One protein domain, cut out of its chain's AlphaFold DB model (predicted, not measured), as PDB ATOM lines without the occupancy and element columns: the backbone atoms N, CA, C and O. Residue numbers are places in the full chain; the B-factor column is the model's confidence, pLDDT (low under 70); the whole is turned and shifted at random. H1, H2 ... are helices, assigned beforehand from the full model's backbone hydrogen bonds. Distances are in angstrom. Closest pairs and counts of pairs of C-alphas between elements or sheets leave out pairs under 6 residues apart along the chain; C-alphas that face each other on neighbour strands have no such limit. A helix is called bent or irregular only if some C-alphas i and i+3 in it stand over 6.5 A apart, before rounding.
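Overview. This is residues 176 to 228 of the 449 residues of an uncharacterized protein of Lentzea waywayandensis (UniProt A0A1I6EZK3). An open zigzag of helices, none packed side by side: H1, bent into arms H1a and H1b, then H2 and H3 follow end to end with a turn at each joint. The printed part has 53 residues with three named helices, H1, H2, H3, and no named strand: all helix. It is extended, with a radius of gyration of the C-alphas of 15.7 A, spanning 45 by 24 by 19 A.

Arrangement. H1, residues 176 to 201, was assigned as one helix by its hydrogen bonds but is bent: C-alphas 185 and 188 are 8.2 A apart. Its arms H1a, residues 176 to 185, and H1b, residues 188 to 201, are close but not clearly touching, closest at the C-alphas of Trp 183 and Leu 190, 7.2 A, and only just about perpendicular at 72 degrees. H2, residues 204 to 213, is apart from both arms. H3, residues 215 to 227, is apart from both too, but close to H2, not clearly touching, closest at the C-alphas of Ala 211 and Val 218, 6.2 A, and about perpendicular at 76 degrees. In H1a, H1b, H2 and H3 every O i to N i+4 pair is within hydrogen-bond range.

Along the chain. H1b measures 19.8 A from first to last C-alpha, H3 18.6 A, H2 14.4 A and H1a 13.9 A. C-alpha 176 is at (208.905, 223.547, 204.490), C-alpha 227 at (182.919, 187.466, 212.034).

Size, cuts and confidence. The farthest C-alphas, of Gly 177 and Glu 226, are 46.9 A apart. The printed part has no cut, and both links are tight. Residues 176 to 177 have pLDDT under 70.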
ATOM      1  N   ASN A 176     208.324 224.751 203.891       65.31
ATOM      2  CA  ASN A 176     208.905 223.547 204.490       65.31
ATOM      3  C   ASN A 176     209.260 223.733 205.969       65.31
ATOM      4  O   ASN A 176     209.085 222.808 206.757       65.31
ATOM      5  N   GLY A 177     209.734 224.918 206.359       69.88
ATOM      6  CA  GLY A 177     210.024 225.266 207.750       69.88
ATOM      7  C   GLY A 177     208.749 225.355 208.589       69.88
ATOM      8  O   GLY A 177     208.666 224.747 209.652       69.88
ATOM      9  N   PHE A 178     207.719 226.019 208.067       73.88
ATOM     10  CA  PHE A 178     206.364 226.048 208.601       73.88
ATOM     11  C   PHE A 178     205.778 224.645 208.678       73.88
ATOM     12  O   PHE A 178     205.242 224.290 209.719       73.88
ATOM     13  N   TRP A 179     205.901 223.827 207.629       77.19
ATOM     14  CA  TRP A 179     205.416 222.450 207.655       77.19
ATOM     15  C   TRP A 179     206.153 221.616 208.703       77.19
ATOM     16  O   TRP A 179     205.515 220.919 209.480       77.19
ATOM     17  N   SER A 180     207.477 221.736 208.791       76.56
ATOM     18  CA  SER A 180     208.293 221.023 209.783       76.56
ATOM     19  C   SER A 180     207.951 221.454 211.210       76.56
ATOM     20  O   SER A 180     207.778 220.614 212.092       76.56
ATOM     21  N   TRP A 181     207.789 222.760 211.435       80.44
ATOM     22  CA  TRP A 181     207.366 223.308 212.718       80.44
ATOM     23  C   TRP A 181     205.930 222.894 213.056       80.44
ATOM     24  O   TRP A 181     205.677 222.447 214.170       80.44
ATOM     25  N   SER A 182     205.001 222.965 212.104       77.19
ATOM     26  CA  SER A 182     203.602 222.566 212.296       77.19
ATOM     27  C   SER A 182     203.484 221.063 212.518       77.19
ATOM     28  O   SER A 182     202.703 220.629 213.350       77.19
ATOM     29  N   TRP A 183     204.305 220.247 211.862       78.25
ATOM     30  CA  TRP A 183     204.384 218.815 212.121       78.25
ATOM     31  C   TRP A 183     204.879 218.518 213.543       78.25
ATOM     32  O   TRP A 183     204.336 217.641 214.214       78.25
ATOM     33  N   ALA A 184     205.868 219.270 214.036       80.19
ATOM     34  CA  ALA A 184     206.403 219.103 215.386       80.19
ATOM     35  C   ALA A 184     205.463 219.629 216.488       80.19
ATOM     36  O   ALA A 184     205.365 219.011 217.546       80.19
ATOM     37  N   ASN A 185     204.766 220.745 216.249       83.75
ATOM     38  CA  ASN A 185     203.990 221.458 217.274       83.75
ATOM     39  C   ASN A 185     202.473 221.224 217.167       83.75
ATOM     40  O   ASN A 185     201.783 221.205 218.180       83.75
ATOM     41  N   HIS A 186     201.962 220.984 215.960       83.56
ATOM     42  CA  HIS A 186     200.543 220.766 215.634       83.56
ATOM     43  C   HIS A 186     200.306 219.437 214.891       83.56
ATOM     44  O   HIS A 186     199.253 219.213 214.293       83.56
ATOM     45  N   GLY A 187     201.266 218.504 214.926       83.56
ATOM     46  CA  GLY A 187     201.190 217.265 214.150       83.56
ATOM     47  C   GLY A 187     200.012 216.360 214.512       83.56
ATOM     48  O   GLY A 187     199.659 215.492 213.720       83.56
ATOM     49  N   GLY A 188     199.418 216.519 215.698       83.94
ATOM     50  CA  GLY A 188     198.187 215.820 216.078       83.94
ATOM     51  C   GLY A 188     196.977 216.294 215.267       83.94
ATOM     52  O   GLY A 188     196.291 215.471 214.667       83.94
ATOM     53  N   GLU A 189     196.769 217.609 215.200       80.62
ATOM     54  CA  GLU A 189     195.693 218.247 214.428       80.62
ATOM     55  C   GLU A 189     195.854 217.950 212.934       80.62
ATOM     56  O   GLU A 189     194.949 217.396 212.316       80.62
ATOM     57  N   LEU A 190     197.057 218.161 212.385       82.00
ATOM     58  CA  LEU A 190     197.340 217.895 210.970       82.00
ATOM     59  C   LEU A 190     197.111 216.431 210.578       82.00
ATOM     60  O   LEU A 190     196.577 216.155 209.505       82.00
ATOM     61  N   ARG A 191     197.503 215.473 211.430       85.25
ATOM     62  CA  ARG A 191     197.242 214.049 211.170       85.25
ATOM     63  C   ARG A 191     195.758 213.726 211.241       85.25
ATOM     64  O   ARG A 191     195.300 212.926 210.434       85.25
ATOM     65  N   ASN A 192     195.018 214.317 212.175       81.38
ATOM     66  CA  ASN A 192     193.575 214.113 212.263       81.38
ATOM     67  C   ASN A 192     192.865 214.635 211.010       81.38
ATOM     68  O   ASN A 192     192.087 213.893 210.410       81.38
ATOM     69  N   ASP A 193     193.193 215.847 210.572       76.12
ATOM     70  CA  ASP A 193     192.610 216.455 209.375       76.12
ATOM     71  C   ASP A 193     192.972 215.667 208.113       76.12
ATOM     72  O   ASP A 193     192.104 215.360 207.294       76.12
ATOM     73  N   PHE A 194     194.235 215.249 207.983       81.19
ATOM     74  CA  PHE A 194     194.673 214.426 206.857       81.19
ATOM     75  C   PHE A 194     194.016 213.041 206.863       81.19
ATOM     76  O   PHE A 194     193.587 212.556 205.820       81.19
ATOM     77  N   ASN A 195     193.875 212.404 208.029       81.25
ATOM     78  CA  ASN A 195     193.159 211.134 208.154       81.25
ATOM     79  C   ASN A 195     191.686 211.282 207.756       81.25
ATOM     80  O   ASN A 195     191.141 210.397 207.093       81.25
ATOM     81  N   PHE A 196     191.046 212.391 208.132       70.69
ATOM     82  CA  PHE A 196     189.672 212.694 207.742       70.69
ATOM     83  C   PHE A 196     189.541 212.901 206.225       70.69
ATOM     84  O   PHE A 196     188.637 212.335 205.604       70.69
ATOM     85  N   ASP A 197     190.468 213.641 205.615       75.88
ATOM     86  CA  ASP A 197     190.525 213.836 204.163       75.88
ATOM     87  C   ASP A 197     190.726 212.505 203.423       75.88
ATOM     88  O   ASP A 197     189.932 212.147 202.551       75.88
ATOM     89  N   VAL A 198     191.708 211.701 203.836       80.81
ATOM     90  CA  VAL A 198     191.979 210.369 203.273       80.81
ATOM     91  C   VAL A 198     190.766 209.443 203.423       80.81
ATOM     92  O   VAL A 198     190.406 208.728 202.484       80.81
ATOM     93  N   ALA A 199     190.072 209.466 204.563       71.50
ATOM     94  CA  ALA A 199     188.865 208.663 204.748       71.50
ATOM     95  C   ALA A 199     187.769 209.012 203.724       71.50
ATOM     96  O   ALA A 199     187.018 208.132 203.286       71.50
ATOM     97  N   ARG A 200     187.694 210.278 203.300       70.00
ATOM     98  CA  ARG A 200     186.624 210.798 202.442       70.00
ATOM     99  C   ARG A 200     186.979 210.814 200.953       70.00
ATOM    100  O   ARG A 200     186.117 210.518 200.127       70.00
ATOM    101  N   ASN A 201     188.234 211.098 200.613       73.06
ATOM    102  CA  ASN A 201     188.638 211.539 199.274       73.06
ATOM    103  C   ASN A 201     189.600 210.585 198.541       73.06
ATOM    104  O   ASN A 201     190.111 210.912 197.470       73.06
ATOM    105  N   VAL A 202     189.812 209.357 199.030       82.38
ATOM    106  CA  VAL A 202     190.625 208.374 198.288       82.38
ATOM    107  C   VAL A 202     189.840 207.775 197.114       82.38
ATOM    108  O   VAL A 202     188.841 207.064 197.285       82.38
ATOM    109  N   ALA A 203     190.355 208.000 195.905       79.88
ATOM    110  CA  ALA A 203     189.801 207.479 194.660       79.88
ATOM    111  C   ALA A 203     189.811 205.936 194.586       79.88
ATOM    112  O   ALA A 203     190.679 205.252 195.139       79.88
ATOM    113  N   ARG A 204     188.850 205.360 193.847       75.31
ATOM    114  CA  ARG A 204     188.646 203.899 193.740       75.31
ATOM    115  C   ARG A 204     189.887 203.146 193.242       75.31
ATOM    116  O   ARG A 204     190.201 202.077 193.757       75.31
ATOM    117  N   ASN A 205     190.599 203.699 192.261       81.19
ATOM    118  CA  ASN A 205     191.829 203.118 191.713       81.19
ATOM    119  C   ASN A 205     192.964 203.072 192.750       81.19
ATOM    120  O   ASN A 205     193.711 202.095 192.796       81.19
ATOM    121  N   VAL A 206     193.068 204.087 193.613       85.81
ATOM    122  CA  VAL A 206     194.050 204.131 194.704       85.81
ATOM    123  C   VAL A 206     193.721 203.082 195.764       85.81
ATOM    124  O   VAL A 206     194.614 202.324 196.138       85.81
ATOM    125  N   LYS A 207     192.444 202.942 196.162       85.25
ATOM    126  CA  LYS A 207     191.990 201.872 197.078       85.25
ATOM    127  C   LYS A 207     192.366 200.485 196.548       85.25
ATOM    128  O   LYS A 207     192.974 199.693 197.260       85.25
ATOM    129  N   ALA A 208     192.077 200.216 195.272       81.69
ATOM    130  CA  ALA A 208     192.401 198.941 194.633       81.69
ATOM    131  C   ALA A 208     193.916 198.699 194.486       81.69
ATOM    132  O   ALA A 208     194.371 197.557 194.545       81.69
ATOM    133  N   ARG A 209     194.719 199.750 194.273       93.81
ATOM    134  CA  ARG A 209     196.186 199.649 194.261       93.81
ATOM    135  C   ARG A 209     196.729 199.302 195.647       93.81
ATOM    136  O   ARG A 209     197.515 198.367 195.739       93.81
ATOM    137  N   LEU A 210     196.295 200.008 196.691       90.31
ATOM    138  CA  LEU A 210     196.745 199.762 198.063       90.31
ATOM    139  C   LEU A 210     196.328 198.370 198.549       90.31
ATOM    140  O   LEU A 210     197.156 197.660 199.103       90.31
ATOM    141  N   ALA A 211     195.107 197.922 198.241       88.81
ATOM    142  CA  ALA A 211     194.664 196.561 198.552       88.81
ATOM    143  C   ALA A 211     195.563 195.480 197.916       88.81
ATOM    144  O   ALA A 211     195.872 194.481 198.554       88.81
ATOM    145  N   ARG A 212     196.036 195.688 196.677       89.94
ATOM    146  CA  ARG A 212     196.992 194.772 196.022       89.94
ATOM    147  C   ARG A 212     198.390 194.821 196.632       89.94
ATOM    148  O   ARG A 212     199.097 193.823 196.584       89.94
ATOM    149  N   GLN A 213     198.800 195.978 197.143       94.38
ATOM    150  CA  GLN A 213     200.104 196.167 197.784       94.38
ATOM    151  C   GLN A 213     200.132 195.625 199.221       94.38
ATOM    152  O   GLN A 213     201.206 195.279 199.701       94.38
ATOM    153  N   HIS A 214     198.969 195.512 199.871       91.50
ATOM    154  CA  HIS A 214     198.812 195.065 201.259       91.50
ATOM    155  C   HIS A 214     197.788 193.916 201.381       91.50
ATOM    156  O   HIS A 214     196.712 194.098 201.963       91.50
ATOM    157  N   PRO A 215     198.070 192.737 200.792       88.56
ATOM    158  CA  PRO A 215     197.143 191.600 200.797       88.56
ATOM    159  C   PRO A 215     196.891 191.024 202.200       88.56
ATOM    160  O   PRO A 215     195.823 190.477 202.461       88.56
ATOM    161  N   ASP A 216     197.846 191.179 203.111       91.88
ATOM    162  CA  ASP A 216     197.754 190.837 204.530       91.88
ATOM    163  C   ASP A 216     196.649 191.633 205.247       91.88
ATOM    164  O   ASP A 216     195.807 191.052 205.930       91.88
ATOM    165  N   ILE A 217     196.577 192.947 205.016       91.94
ATOM    166  CA  ILE A 217     195.516 193.806 205.566       91.94
ATOM    167  C   ILE A 217     194.151 193.423 204.980       91.94
ATOM    168  O   ILE A 217     193.144 193.412 205.689       91.94
ATOM    169  N   VAL A 218     194.104 193.078 203.688       87.25
ATOM    170  CA  VAL A 218     192.871 192.605 203.038       87.25
ATOM    171  C   VAL A 218     192.390 191.300 203.672       87.25
ATOM    172  O   VAL A 218     191.197 191.178 203.943       87.25
ATOM    173  N   ALA A 219     193.290 190.353 203.946       87.12
ATOM    174  CA  ALA A 219     192.942 189.096 204.604       87.12
ATOM    175  C   ALA A 219     192.342 189.330 206.002       87.12
ATOM    176  O   ALA A 219     191.288 188.776 206.306       87.12
ATOM    177  N   LEU A 220     192.941 190.221 206.803       90.44
ATOM    178  CA  LEU A 220     192.401 190.609 208.114       90.44
ATOM    179  C   LEU A 220     191.004 191.240 208.007       90.44
ATOM    180  O   LEU A 220     190.113 190.921 208.791       90.44
ATOM    181  N   TYR A 221     190.785 192.111 207.018       89.12
ATOM    182  CA  TYR A 221     189.471 192.708 206.774       89.12
ATOM    183  C   TYR A 221     188.419 191.670 206.355       89.12
ATOM    184  O   TYR A 221     187.278 191.740 206.808       89.12
ATOM    185  N   LEU A 222     188.782 190.699 205.510       85.19
ATOM    186  CA  LEU A 222     187.877 189.619 205.109       85.19
ATOM    187  C   LEU A 222     187.498 188.734 206.298       85.19
ATOM    188  O   LEU A 222     186.316 188.450 206.468       85.19
ATOM    189  N   GLN A 223     188.464 188.386 207.149       90.69
ATOM    190  CA  GLN A 223     188.204 187.640 208.378       90.69
ATOM    191  C   GLN A 223     187.249 188.412 209.303       90.69
ATOM    192  O   GLN A 223     186.248 187.867 209.761       90.69
ATOM    193  N   HIS A 224     187.472 189.716 209.484       88.62
ATOM    194  CA  HIS A 224     186.540 190.570 210.220       88.62
ATOM    195  C   HIS A 224     185.128 190.565 209.601       88.62
ATOM    196  O   HIS A 224     184.137 190.459 210.318       88.62
ATOM    197  N   LEU A 225     185.000 190.634 208.271       84.19
ATOM    198  CA  LEU A 225     183.701 190.553 207.588       84.19
ATOM    199  C   LEU A 225     183.013 189.186 207.716       84.19
ATOM    200  O   LEU A 225     181.802 189.103 207.499       84.19
ATOM    201  N   GLU A 226     183.757 188.112 207.963       86.25
ATOM    202  CA  GLU A 226     183.201 186.786 208.251       86.25
ATOM    203  C   GLU A 226     182.671 186.699 209.684       86.25
ATOM    204  O   GLU A 226     181.635 186.076 209.906       86.25
ATOM    205  N   GLU A 227     183.325 187.381 210.625       87.44
ATOM    206  CA  GLU A 227     182.919 187.466 212.034       87.44
ATOM    207  C   GLU A 227     181.726 188.413 212.261       87.44
ATOM    208  O   GLU A 227     180.946 188.230 213.198       87.44
ATOM    209  N   VAL A 228     181.551 189.423 211.403       87.06
ATOM    210  CA  VAL A 228     180.421 190.358 211.481       87.06
ATOM    211  C   VAL A 228     179.134 189.697 210.978       87.06
ATOM    212  O   VAL A 228     179.026 189.285 209.821       87.06
TER     213      VAL A 228